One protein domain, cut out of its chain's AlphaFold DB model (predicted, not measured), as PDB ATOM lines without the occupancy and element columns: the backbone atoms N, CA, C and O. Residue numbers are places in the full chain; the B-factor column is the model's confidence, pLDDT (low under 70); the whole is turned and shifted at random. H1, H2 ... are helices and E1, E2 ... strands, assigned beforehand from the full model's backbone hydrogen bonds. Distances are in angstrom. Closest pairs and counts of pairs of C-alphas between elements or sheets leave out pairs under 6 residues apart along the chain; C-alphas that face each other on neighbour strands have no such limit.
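What this domain is: This is residues 11 to 85 of the 240 residues of an uncharacterized protein of Schistosoma mattheei (UniProt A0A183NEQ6). A long hairpin of two strands, E1 and E2, makes one end of a loose, elongated domain, and a pair of helices, H1 and H2, packed together about perpendicular, lies toward the other end. Two long stretches with no named element, residues 19 to 33 and 55 to 68, join the hairpin to the helices, and a short antiparallel pairing of residues 29 to 30 with 57 to 58 ties them to each other. The printed part has 75 residues, with two named helices and two named strands in the order H1, E1, E2, H2; the one sheet, E1 - E2, is antiparallel, and the class is mixed, helices and strands. The whole is loose, with a radius of gyration of the C-alphas of 15.0 A, and the C-alphas span 48 by 25 by 21 A.

Where its parts are: Begin at the sheet: find C-alpha 34 at (134.103, 140.023, 109.527), where E1, residues 34 to 41, starts its run of 21.8 A. E2, residues 47 to 54, comes back over 22.0 A and ends at C-alpha 54, at (138.927, 139.228, 114.496). Then look at H2, residues 69 to 83, which measures 21.1 A and ends at C-alpha 83, at (142.906, 119.530, 107.911). H1, residues 11 to 18, is the shorter helix; find its first C-alpha at (132.082, 127.145, 110.164).

How they stand to each other: E1 and E2 are antiparallel neighbours and form a hairpin, with 148 degrees between their directions. Look at C-alphas 37 and 51, which face each other at 4.5 A. Across the pair, N 36 and O 52 are 2.8 A apart and N 50 and O 38 are 2.8 A apart, both within hydrogen-bond range. H1 is apart from E2, and H2 is apart from E1. Turn to the helices: H1 and H2 touch, and their closest C-alphas, those of Tyr 16 and Gly 79, are 4.6 A apart. Their lines stand about perpendicular, at 75 degrees. In H1 and H2 every O i to N i+4 pair is within hydrogen-bond range.

The domain as a whole: The two C-alphas farthest apart are those of Gly 45, in the tight link from E1 to E2, and Thr 63, in the long link from E2 to H2, at 48.4 A. The link from H1 to E1 is also long, with 15 residues. The printed part has no cut, and its first and last C-alphas, those of Thr 11 and Thr 85, are 17.9 A apart. The mean pLDDT of the printed part is 79.2; look for values under 70 at residue 11, residues 21 to 24, 61 to 65 and 84 to 85 of this predicted model.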
ATOM      1  N   THR A  11     131.894 128.583 110.326       64.00
ATOM      2  CA  THR A  11     132.082 127.145 110.164       64.00
ATOM      3  C   THR A  11     133.546 126.711 110.017       64.00
ATOM      4  O   THR A  11     133.912 125.674 110.567       64.00
ATOM      5  N   ALA A  12     134.420 127.473 109.346       72.81
ATOM      6  CA  ALA A  12     135.818 127.070 109.140       72.81
ATOM      7  C   ALA A  12     136.656 127.117 110.432       72.81
ATOM      8  O   ALA A  12     137.434 126.202 110.704       72.81
ATOM      9  N   LEU A  13     136.479 128.154 111.259       77.31
ATOM     10  CA  LEU A  13     137.198 128.292 112.533       77.31
ATOM     11  C   LEU A  13     136.753 127.219 113.528       77.31
ATOM     12  O   LEU A  13     137.587 126.549 114.139       77.31
ATOM     13  N   THR A  14     135.439 127.012 113.646       76.38
ATOM     14  CA  THR A  14     134.884 125.955 114.498       76.38
ATOM     15  C   THR A  14     135.280 124.564 113.995       76.38
ATOM     16  O   THR A  14     135.519 123.664 114.800       76.38
ATOM     17  N   TYR A  15     135.399 124.377 112.678       79.62
ATOM     18  CA  TYR A  15     135.869 123.126 112.084       79.62
ATOM     19  C   TYR A  15     137.306 122.799 112.495       79.62
ATOM     20  O   TYR A  15     137.558 121.686 112.951       79.62
ATOM     21  N   TYR A  16     138.237 123.755 112.424       81.69
ATOM     22  CA  TYR A  16     139.614 123.516 112.866       81.69
ATOM     23  C   TYR A  16     139.690 123.189 114.361       81.69
ATOM     24  O   TYR A  16     140.360 122.231 114.731       81.69
ATOM     25  N   LEU A  17     138.950 123.901 115.218       80.94
ATOM     26  CA  LEU A  17     138.931 123.617 116.660       80.94
ATOM     27  C   LEU A  17     138.477 122.188 116.981       80.94
ATOM     28  O   LEU A  17     139.103 121.515 117.799       80.94
ATOM     29  N   LYS A  18     137.438 121.698 116.295       79.31
ATOM     30  CA  LYS A  18     136.918 120.332 116.473       79.31
ATOM     31  C   LYS A  18     137.917 119.245 116.074       79.31
ATOM     32  O   LYS A  18     137.849 118.136 116.585       79.31
ATOM     33  N   GLN A  19     138.859 119.561 115.189       82.31
ATOM     34  CA  GLN A  19     139.857 118.611 114.689       82.31
ATOM     35  C   GLN A  19     141.137 118.582 115.547       82.31
ATOM     36  O   GLN A  19     142.077 117.841 115.254       82.31
ATOM     37  N   GLY A  20     141.199 119.373 116.623       73.69
ATOM     38  CA  GLY A  20     142.365 119.523 117.498       73.69
ATOM     39  C   GLY A  20     142.714 118.327 118.401       73.69
ATOM     40  O   GLY A  20     143.607 118.476 119.231       73.69
ATOM     41  N   ASP A  21     142.072 117.156 118.247       65.50
ATOM     42  CA  ASP A  21     142.151 115.975 119.144       65.50
ATOM     43  C   ASP A  21     141.994 116.323 120.633       65.50
ATOM     44  O   ASP A  21     142.788 115.915 121.483       65.50
ATOM     45  N   SER A  22     140.963 117.087 120.984       66.56
ATOM     46  CA  SER A  22     140.609 117.268 122.389       66.56
ATOM     47  C   SER A  22     139.113 117.461 122.550       66.56
ATOM     48  O   SER A  22     138.534 118.301 121.866       66.56
ATOM     49  N   ASN A  23     138.529 116.798 123.547       68.81
ATOM     50  CA  ASN A  23     137.153 117.066 123.979       68.81
ATOM     51  C   ASN A  23     137.016 118.466 124.621       68.81
ATOM     52  O   ASN A  23     135.926 118.899 124.976       68.81
ATOM     53  N   ALA A  24     138.128 119.191 124.807       68.44
ATOM     54  CA  ALA A  24     138.157 120.495 125.464       68.44
ATOM     55  C   ALA A  24     137.511 121.619 124.636       68.44
ATOM     56  O   ALA A  24     137.213 122.670 125.193       68.44
ATOM     57  N   ALA A  25     137.314 121.409 123.330       70.62
ATOM     58  CA  ALA A  25     136.630 122.342 122.432       70.62
ATOM     59  C   ALA A  25     135.261 121.819 121.954       70.62
ATOM     60  O   ALA A  25     134.660 122.398 121.043       70.62
ATOM     61  N   ASP A  26     134.755 120.731 122.544       75.50
ATOM     62  CA  ASP A  26     133.454 120.174 122.181       75.50
ATOM     63  C   ASP A  26     132.343 121.174 122.485       75.50
ATOM     64  O   ASP A  26     132.270 121.729 123.571       75.50
ATOM     65  N   GLY A  27     131.467 121.426 121.512       75.19
ATOM     66  CA  GLY A  27     130.412 122.432 121.651       75.19
ATOM     67  C   GLY A  27     130.897 123.882 121.565       75.19
ATOM     68  O   GLY A  27     130.100 124.785 121.814       75.19
ATOM     69  N   ALA A  28     132.163 124.126 121.199       81.44
ATOM     70  CA  ALA A  28     132.638 125.477 120.926       81.44
ATOM     71  C   ALA A  28     131.844 126.133 119.786       81.44
ATOM     72  O   ALA A  28     131.516 125.490 118.783       81.44
ATOM     73  N   SER A  29     131.572 127.427 119.936       84.44
ATOM     74  CA  SER A  29     130.934 128.272 118.931       84.44
ATOM     75  C   SER A  29     131.778 129.513 118.664       84.44
ATOM     76  O   SER A  29     132.483 130.003 119.546       84.44
ATOM     77  N   CYS A  30     131.733 130.014 117.436       82.56
ATOM     78  CA  CYS A  30     132.414 131.246 117.047       82.56
ATOM     79  C   CYS A  30     131.369 132.327 116.778       82.56
ATOM     80  O   CYS A  30     130.344 132.046 116.165       82.56
ATOM     81  N   GLU A  31     131.630 133.554 117.220       80.06
ATOM     82  CA  GLU A  31     130.878 134.723 116.763       80.06
ATOM     83  C   GLU A  31     131.260 135.081 115.322       80.06
ATOM     84  O   GLU A  31     132.368 134.771 114.863       80.06
ATOM     85  N   GLN A  32     130.357 135.781 114.630       76.88
ATOM     86  CA  GLN A  32     130.533 136.175 113.237       76.88
ATOM     87  C   GLN A  32     131.860 136.871 112.977       76.88
ATOM     88  O   GLN A  32     132.184 137.899 113.570       76.88
ATOM     89  N   VAL A  33     132.614 136.322 112.024       74.69
ATOM     90  CA  VAL A  33     133.913 136.868 111.631       74.69
ATOM     91  C   VAL A  33     133.727 137.787 110.443       74.69
ATOM     92  O   VAL A  33     133.321 137.363 109.360       74.69
ATOM     93  N   THR A  34     134.061 139.061 110.629       77.81
ATOM     94  CA  THR A  34     134.103 140.023 109.527       77.81
ATOM     95  C   THR A  34     135.540 140.202 109.067       77.81
ATOM     96  O   THR A  34     136.411 140.607 109.835       77.81
ATOM     97  N   PHE A  35     135.789 139.919 107.791       80.50
ATOM     98  CA  PHE A  35     137.101 140.097 107.187       80.50
ATOM     99  C   PHE A  35     137.218 141.473 106.543       80.50
ATOM    100  O   PHE A  35     136.454 141.837 105.650       80.50
ATOM    101  N   THR A  36     138.228 142.220 106.969       83.81
ATOM    102  CA  THR A  36     138.603 143.507 106.391       83.81
ATOM    103  C   THR A  36     139.771 143.311 105.421       83.81
ATOM    104  O   THR A  36     140.774 142.687 105.779       83.81
ATOM    105  N   PRO A  37     139.671 143.788 104.169       84.88
ATOM    106  CA  PRO A  37     140.794 143.756 103.241       84.88
ATOM    107  C   PRO A  37     141.934 144.636 103.755       84.88
ATOM    108  O   PRO A  37     141.715 145.797 104.095       84.88
ATOM    109  N   VAL A  38     143.154 144.111 103.754       85.12
ATOM    110  CA  VAL A  38     144.364 144.855 104.124       85.12
ATOM    111  C   VAL A  38     145.467 144.587 103.104       85.12
ATOM    112  O   VAL A  38     145.553 143.509 102.519       85.12
ATOM    113  N   THR A  39     146.314 145.575 102.847       87.19
ATOM    114  CA  THR A  39     147.518 145.405 102.026       87.19
ATOM    115  C   THR A  39     148.712 145.171 102.933       87.19
ATOM    116  O   THR A  39     148.976 145.975 103.822       87.19
ATOM    117  N   SER A  40     149.430 144.074 102.705       80.69
ATOM    118  CA  SER A  40     150.650 143.729 103.430       80.69
ATOM    119  C   SER A  40     151.826 143.723 102.461       80.69
ATOM    120  O   SER A  40     151.724 143.179 101.361       80.69
ATOM    121  N   THR A  41     152.938 144.336 102.856       83.44
ATOM    122  CA  THR A  41     154.186 144.298 102.090       83.44
ATOM    123  C   THR A  41     155.040 143.162 102.630       83.44
ATOM    124  O   THR A  41     155.377 143.139 103.814       83.44
ATOM    125  N   ARG A  42     155.371 142.193 101.779       79.06
ATOM    126  CA  ARG A  42     156.276 141.097 102.128       79.06
ATOM    127  C   ARG A  42     157.716 141.606 102.301       79.06
ATOM    128  O   ARG A  42     158.054 142.674 101.789       79.06
ATOM    129  N   PRO A  43     158.596 140.825 102.956       80.81
ATOM    130  CA  PRO A  43     160.014 141.174 103.106       80.81
ATOM    131  C   PRO A  43     160.767 141.373 101.781       80.81
ATOM    132  O   PRO A  43     161.785 142.051 101.753       80.81
ATOM    133  N   ASP A  44     160.262 140.801 100.684       87.62
ATOM    134  CA  ASP A  44     160.788 140.956  99.321       87.62
ATOM    135  C   ASP A  44     160.326 142.258  98.626       87.62
ATOM    136  O   ASP A  44     160.637 142.479  97.457       87.62
ATOM    137  N   GLY A  45     159.570 143.118  99.320       85.62
ATOM    138  CA  GLY A  45     159.013 144.362  98.786       85.62
ATOM    139  C   GLY A  45     157.712 144.189  97.995       85.62
ATOM    140  O   GLY A  45     157.139 145.183  97.547       85.62
ATOM    141  N   THR A  46     157.203 142.963  97.830       88.94
ATOM    142  CA  THR A  46     155.948 142.728  97.105       88.94
ATOM    143  C   THR A  46     154.734 143.112  97.949       88.94
ATOM    144  O   THR A  46     154.596 142.707  99.103       88.94
ATOM    145  N   VAL A  47     153.814 143.887  97.368       84.62
ATOM    146  CA  VAL A  47     152.541 144.243  98.010       84.62
ATOM    147  C   VAL A  47     151.509 143.172  97.686       84.62
ATOM    148  O   VAL A  47     151.161 142.951  96.526       84.62
ATOM    149  N   VAL A  48     150.991 142.515  98.717       84.88
ATOM    150  CA  VAL A  48     149.945 141.499  98.604       84.88
ATOM    151  C   VAL A  48     148.655 141.979  99.259       84.88
ATOM    152  O   VAL A  48     148.666 142.641 100.296       84.88
ATOM    153  N   ARG A  49     147.515 141.639  98.647       83.31
ATOM    154  CA  ARG A  49     146.195 141.842  99.258       83.31
ATOM    155  C   ARG A  49     145.907 140.654 100.165       83.31
ATOM    156  O   ARG A  49     145.860 139.517  99.701       83.31
ATOM    157  N   THR A  50     145.726 140.926 101.443       80.44
ATOM    158  CA  THR A  50     145.361 139.951 102.468       80.44
ATOM    159  C   THR A  50     144.056 140.381 103.128       80.44
ATOM    160  O   THR A  50     143.479 141.420 102.800       80.44
ATOM    161  N   VAL A  51     143.560 139.571 104.052       82.38
ATOM    162  CA  VAL A  51     142.417 139.924 104.892       82.38
ATOM    163  C   VAL A  51     142.830 139.830 106.353       82.38
ATOM    164  O   VAL A  51     143.640 138.972 106.704       82.38
ATOM    165  N   LYS A  52     142.286 140.711 107.188       83.56
ATOM    166  CA  LYS A  52     142.352 140.616 108.645       83.56
ATOM    167  C   LYS A  52     140.940 140.379 109.171       83.56
ATOM    168  O   LYS A  52     140.024 141.100 108.783       83.56
ATOM    169  N   GLY A  53     140.771 139.380 110.027       82.31
ATOM    170  CA  GLY A  53     139.520 139.118 110.731       82.31
ATOM    171  C   GLY A  53     139.804 138.901 112.208       82.31
ATOM    172  O   GLY A  53     140.803 138.269 112.548       82.31
ATOM    173  N   ASP A  54     138.929 139.432 113.051       82.94
ATOM    174  CA  ASP A  54     138.927 139.228 114.496       82.94
ATOM    175  C   ASP A  54     137.615 138.497 114.852       82.94
ATOM    176  O   ASP A  54     136.583 138.729 114.215       82.94
ATOM    177  N   SER A  55     137.650 137.569 115.809       85.56
ATOM    178  CA  SER A  55     136.479 136.785 116.230       85.56
ATOM    179  C   SER A  55     136.612 136.336 117.679       85.56
ATOM    180  O   SER A  55     137.721 136.087 118.160       85.56
ATOM    181  N   THR A  56     135.474 136.203 118.356       86.06
ATOM    182  CA  THR A  56     135.382 135.611 119.690       86.06
ATOM    183  C   THR A  56     134.950 134.157 119.568       86.06
ATOM    184  O   THR A  56     133.936 133.848 118.941       86.06
ATOM    185  N   VAL A  57     135.693 133.259 120.211       84.94
ATOM    186  CA  VAL A  57     135.315 131.848 120.325       84.94
ATOM    187  C   VAL A  57     134.823 131.578 121.737       84.94
ATOM    188  O   VAL A  57     135.564 131.743 122.707       84.94
ATOM    189  N   ASN A  58     133.588 131.108 121.845       85.75
ATOM    190  CA  ASN A  58     133.012 130.618 123.084       85.75
ATOM    191  C   ASN A  58     133.292 129.125 123.191       85.75
ATOM    192  O   ASN A  58     132.763 128.327 122.418       85.75
ATOM    193  N   VAL A  59     134.122 128.739 124.158       81.06
ATOM    194  CA  VAL A  59     134.400 127.330 124.442       81.06
ATOM    195  C   VAL A  59     133.688 126.945 125.736       81.06
ATOM    196  O   VAL A  59     134.020 127.505 126.788       81.06
ATOM    197  N   PRO A  60     132.719 126.013 125.701       75.94
ATOM    198  CA  PRO A  60     132.120 125.503 126.920       75.94
ATOM    199  C   PRO A  60     133.180 124.670 127.640       75.94
ATOM    200  O   PRO A  60     133.585 123.600 127.204       75.94
ATOM    201  N   THR A  61     133.670 125.204 128.747       68.88
ATOM    202  CA  THR A  61     134.620 124.507 129.610       68.88
ATOM    203  C   THR A  61     133.901 124.131 130.891       68.88
ATOM    204  O   THR A  61     133.057 124.891 131.377       68.88
ATOM    205  N   THR A  62     134.204 122.964 131.458       66.00
ATOM    206  CA  THR A  62     133.838 122.736 132.851       66.00
ATOM    207  C   THR A  62     134.795 123.524 133.732       66.00
ATOM    208  O   THR A  62     135.870 123.976 133.324       66.00
ATOM    209  N   THR A  63     134.384 123.723 134.974       59.44
ATOM    210  CA  THR A  63     135.104 124.525 135.957       59.44
ATOM    211  C   THR A  63     136.577 124.082 136.111       59.44
ATOM    212  O   THR A  63     137.452 124.930 136.307       59.44
ATOM    213  N   GLY A  64     136.832 122.775 135.929       55.16
ATOM    214  CA  GLY A  64     138.138 122.105 135.956       55.16
ATOM    215  C   GLY A  64     138.939 122.094 134.650       55.16
ATOM    216  O   GLY A  64     140.116 121.741 134.671       55.16
ATOM    217  N   THR A  65     138.337 122.466 133.520       63.16
ATOM    218  CA  THR A  65     138.901 122.263 132.171       63.16
ATOM    219  C   THR A  65     139.012 123.564 131.382       63.16
ATOM    220  O   THR A  65     138.861 123.585 130.160       63.16
ATOM    221  N   GLN A  66     139.236 124.680 132.074       74.38
ATOM    222  CA  GLN A  66     139.422 125.966 131.413       74.38
ATOM    223  C   GLN A  66     140.651 125.939 130.499       74.38
ATOM    224  O   GLN A  66     141.681 125.361 130.836       74.38
ATOM    225  N   LEU A  67     140.544 126.596 129.345       80.00
ATOM    226  CA  LEU A  67     141.651 126.755 128.408       80.00
ATOM    227  C   LEU A  67     142.307 128.128 128.591       80.00
ATOM    228  O   LEU A  67     141.632 129.155 128.727       80.00
ATOM    229  N   THR A  68     143.638 128.150 128.573       83.44
ATOM    230  CA  THR A  68     144.423 129.373 128.337       83.44
ATOM    231  C   THR A  68     144.379 129.774 126.864       83.44
ATOM    232  O   THR A  68     144.113 128.941 125.998       83.44
ATOM    233  N   GLY A  69     144.743 131.029 126.566       85.00
ATOM    234  CA  GLY A  69     144.957 131.476 125.184       85.00
ATOM    235  C   GLY A  69     145.970 130.598 124.436       85.00
ATOM    236  O   GLY A  69     145.699 130.165 123.323       85.00
ATOM    237  N   ASN A  70     147.075 130.217 125.089       86.81
ATOM    238  CA  ASN A  70     148.105 129.354 124.493       86.81
ATOM    239  C   ASN A  70     147.609 127.930 124.209       86.81
ATOM    240  O   ASN A  70     147.958 127.341 123.188       86.81
ATOM    241  N   GLN A  71     146.799 127.356 125.104       86.69
ATOM    242  CA  GLN A  71     146.205 126.038 124.875       86.69
ATOM    243  C   GLN A  71     145.194 126.089 123.729       86.69
ATOM    244  O   GLN A  71     145.230 125.225 122.858       86.69
ATOM    245  N   LEU A  72     144.347 127.122 123.683       86.44
ATOM    246  CA  LEU A  72     143.401 127.316 122.586       86.44
ATOM    247  C   LEU A  72     144.122 127.527 121.244       86.44
ATOM    248  O   LEU A  72     143.743 126.920 120.246       86.44
ATOM    249  N   TYR A  73     145.203 128.310 121.237       88.69
ATOM    250  CA  TYR A  73     146.093 128.465 120.085       88.69
ATOM    251  C   TYR A  73     146.631 127.112 119.605       88.69
ATOM    252  O   TYR A  73     146.543 126.788 118.422       88.69
ATOM    253  N   GLY A  74     147.152 126.295 120.528       88.50
ATOM    254  CA  GLY A  74     147.683 124.972 120.212       88.50
ATOM    255  C   GLY A  74     146.631 124.041 119.607       88.50
ATOM    256  O   GLY A  74     146.896 123.405 118.590       88.50
ATOM    257  N   LEU A  75     145.427 124.005 120.188       87.06
ATOM    258  CA  LEU A  75     144.301 123.221 119.667       87.06
ATOM    259  C   LEU A  75     143.919 123.654 118.250       87.06
ATOM    260  O   LEU A  75     143.769 122.811 117.365       87.06
ATOM    261  N   PHE A  76     143.821 124.964 118.032       86.44
ATOM    262  CA  PHE A  76     143.478 125.534 116.739       86.44
ATOM    263  C   PHE A  76     144.509 125.182 115.660       86.44
ATOM    264  O   PHE A  76     144.150 124.667 114.602       86.44
ATOM    265  N   ILE A  77     145.799 125.413 115.930       86.88
ATOM    266  CA  ILE A  77     146.877 125.130 114.973       86.88
ATOM    267  C   ILE A  77     147.008 123.628 114.705       86.88
ATOM    268  O   ILE A  77     147.233 123.234 113.562       86.88
ATOM    269  N   ASN A  78     146.828 122.776 115.719       88.00
ATOM    270  CA  ASN A  78     146.833 121.325 115.535       88.00
ATOM    271  C   ASN A  78     145.710 120.881 114.584       88.00
ATOM    272  O   ASN A  78     145.957 120.175 113.606       88.00
ATOM    273  N   GLY A  79     144.485 121.350 114.824       85.62
ATOM    274  CA  GLY A  79     143.348 121.042 113.963       85.62
ATOM    275  C   GLY A  79     143.489 121.605 112.545       85.62
ATOM    276  O   GLY A  79     143.192 120.906 111.572       85.62
ATOM    277  N   TYR A  80     144.027 122.818 112.401       83.38
ATOM    278  CA  TYR A  80     144.375 123.393 111.097       83.38
ATOM    279  C   TYR A  80     145.404 122.529 110.350       83.38
ATOM    280  O   TYR A  80     145.168 122.151 109.209       83.38
ATOM    281  N   ASN A  81     146.504 122.130 110.997       84.62
ATOM    282  CA  ASN A  81     147.561 121.336 110.357       84.62
ATOM    283  C   ASN A  81     147.096 119.932 109.927       84.62
ATOM    284  O   ASN A  81     147.594 119.376 108.949       84.62
ATOM    285  N   LYS A  82     146.132 119.342 110.640       83.31
ATOM    286  CA  LYS A  82     145.523 118.056 110.257       83.31
ATOM    287  C   LYS A  82     144.619 118.171 109.042       83.31
ATOM    288  O   LYS A  82     144.578 117.282 108.192       83.31
ATOM    289  N   THR A  83     143.884 119.272 108.970       76.06
ATOM    290  CA  THR A  83     142.906 119.530 107.911       76.06
ATOM    291  C   THR A  83     143.528 120.187 106.681       76.06
ATOM    292  O   THR A  83     142.953 120.110 105.600       76.06
ATOM    293  N   SER A  84     144.744 120.731 106.798       64.44
ATOM    294  CA  SER A  84     145.516 121.330 105.705       64.44
ATOM    295  C   SER A  84     146.120 120.316 104.717       64.44
ATOM    296  O   SER A  84     147.012 120.663 103.946       64.44
ATOM    297  N   THR A  85     145.668 119.057 104.720       55.00
ATOM    298  CA  THR A  85     146.104 118.006 103.777       55.00
ATOM    299  C   THR A  85     145.401 118.077 102.410       55.00
ATOM    300  O   THR A  85     145.662 117.262 101.528       55.00
TER     301      THR A  85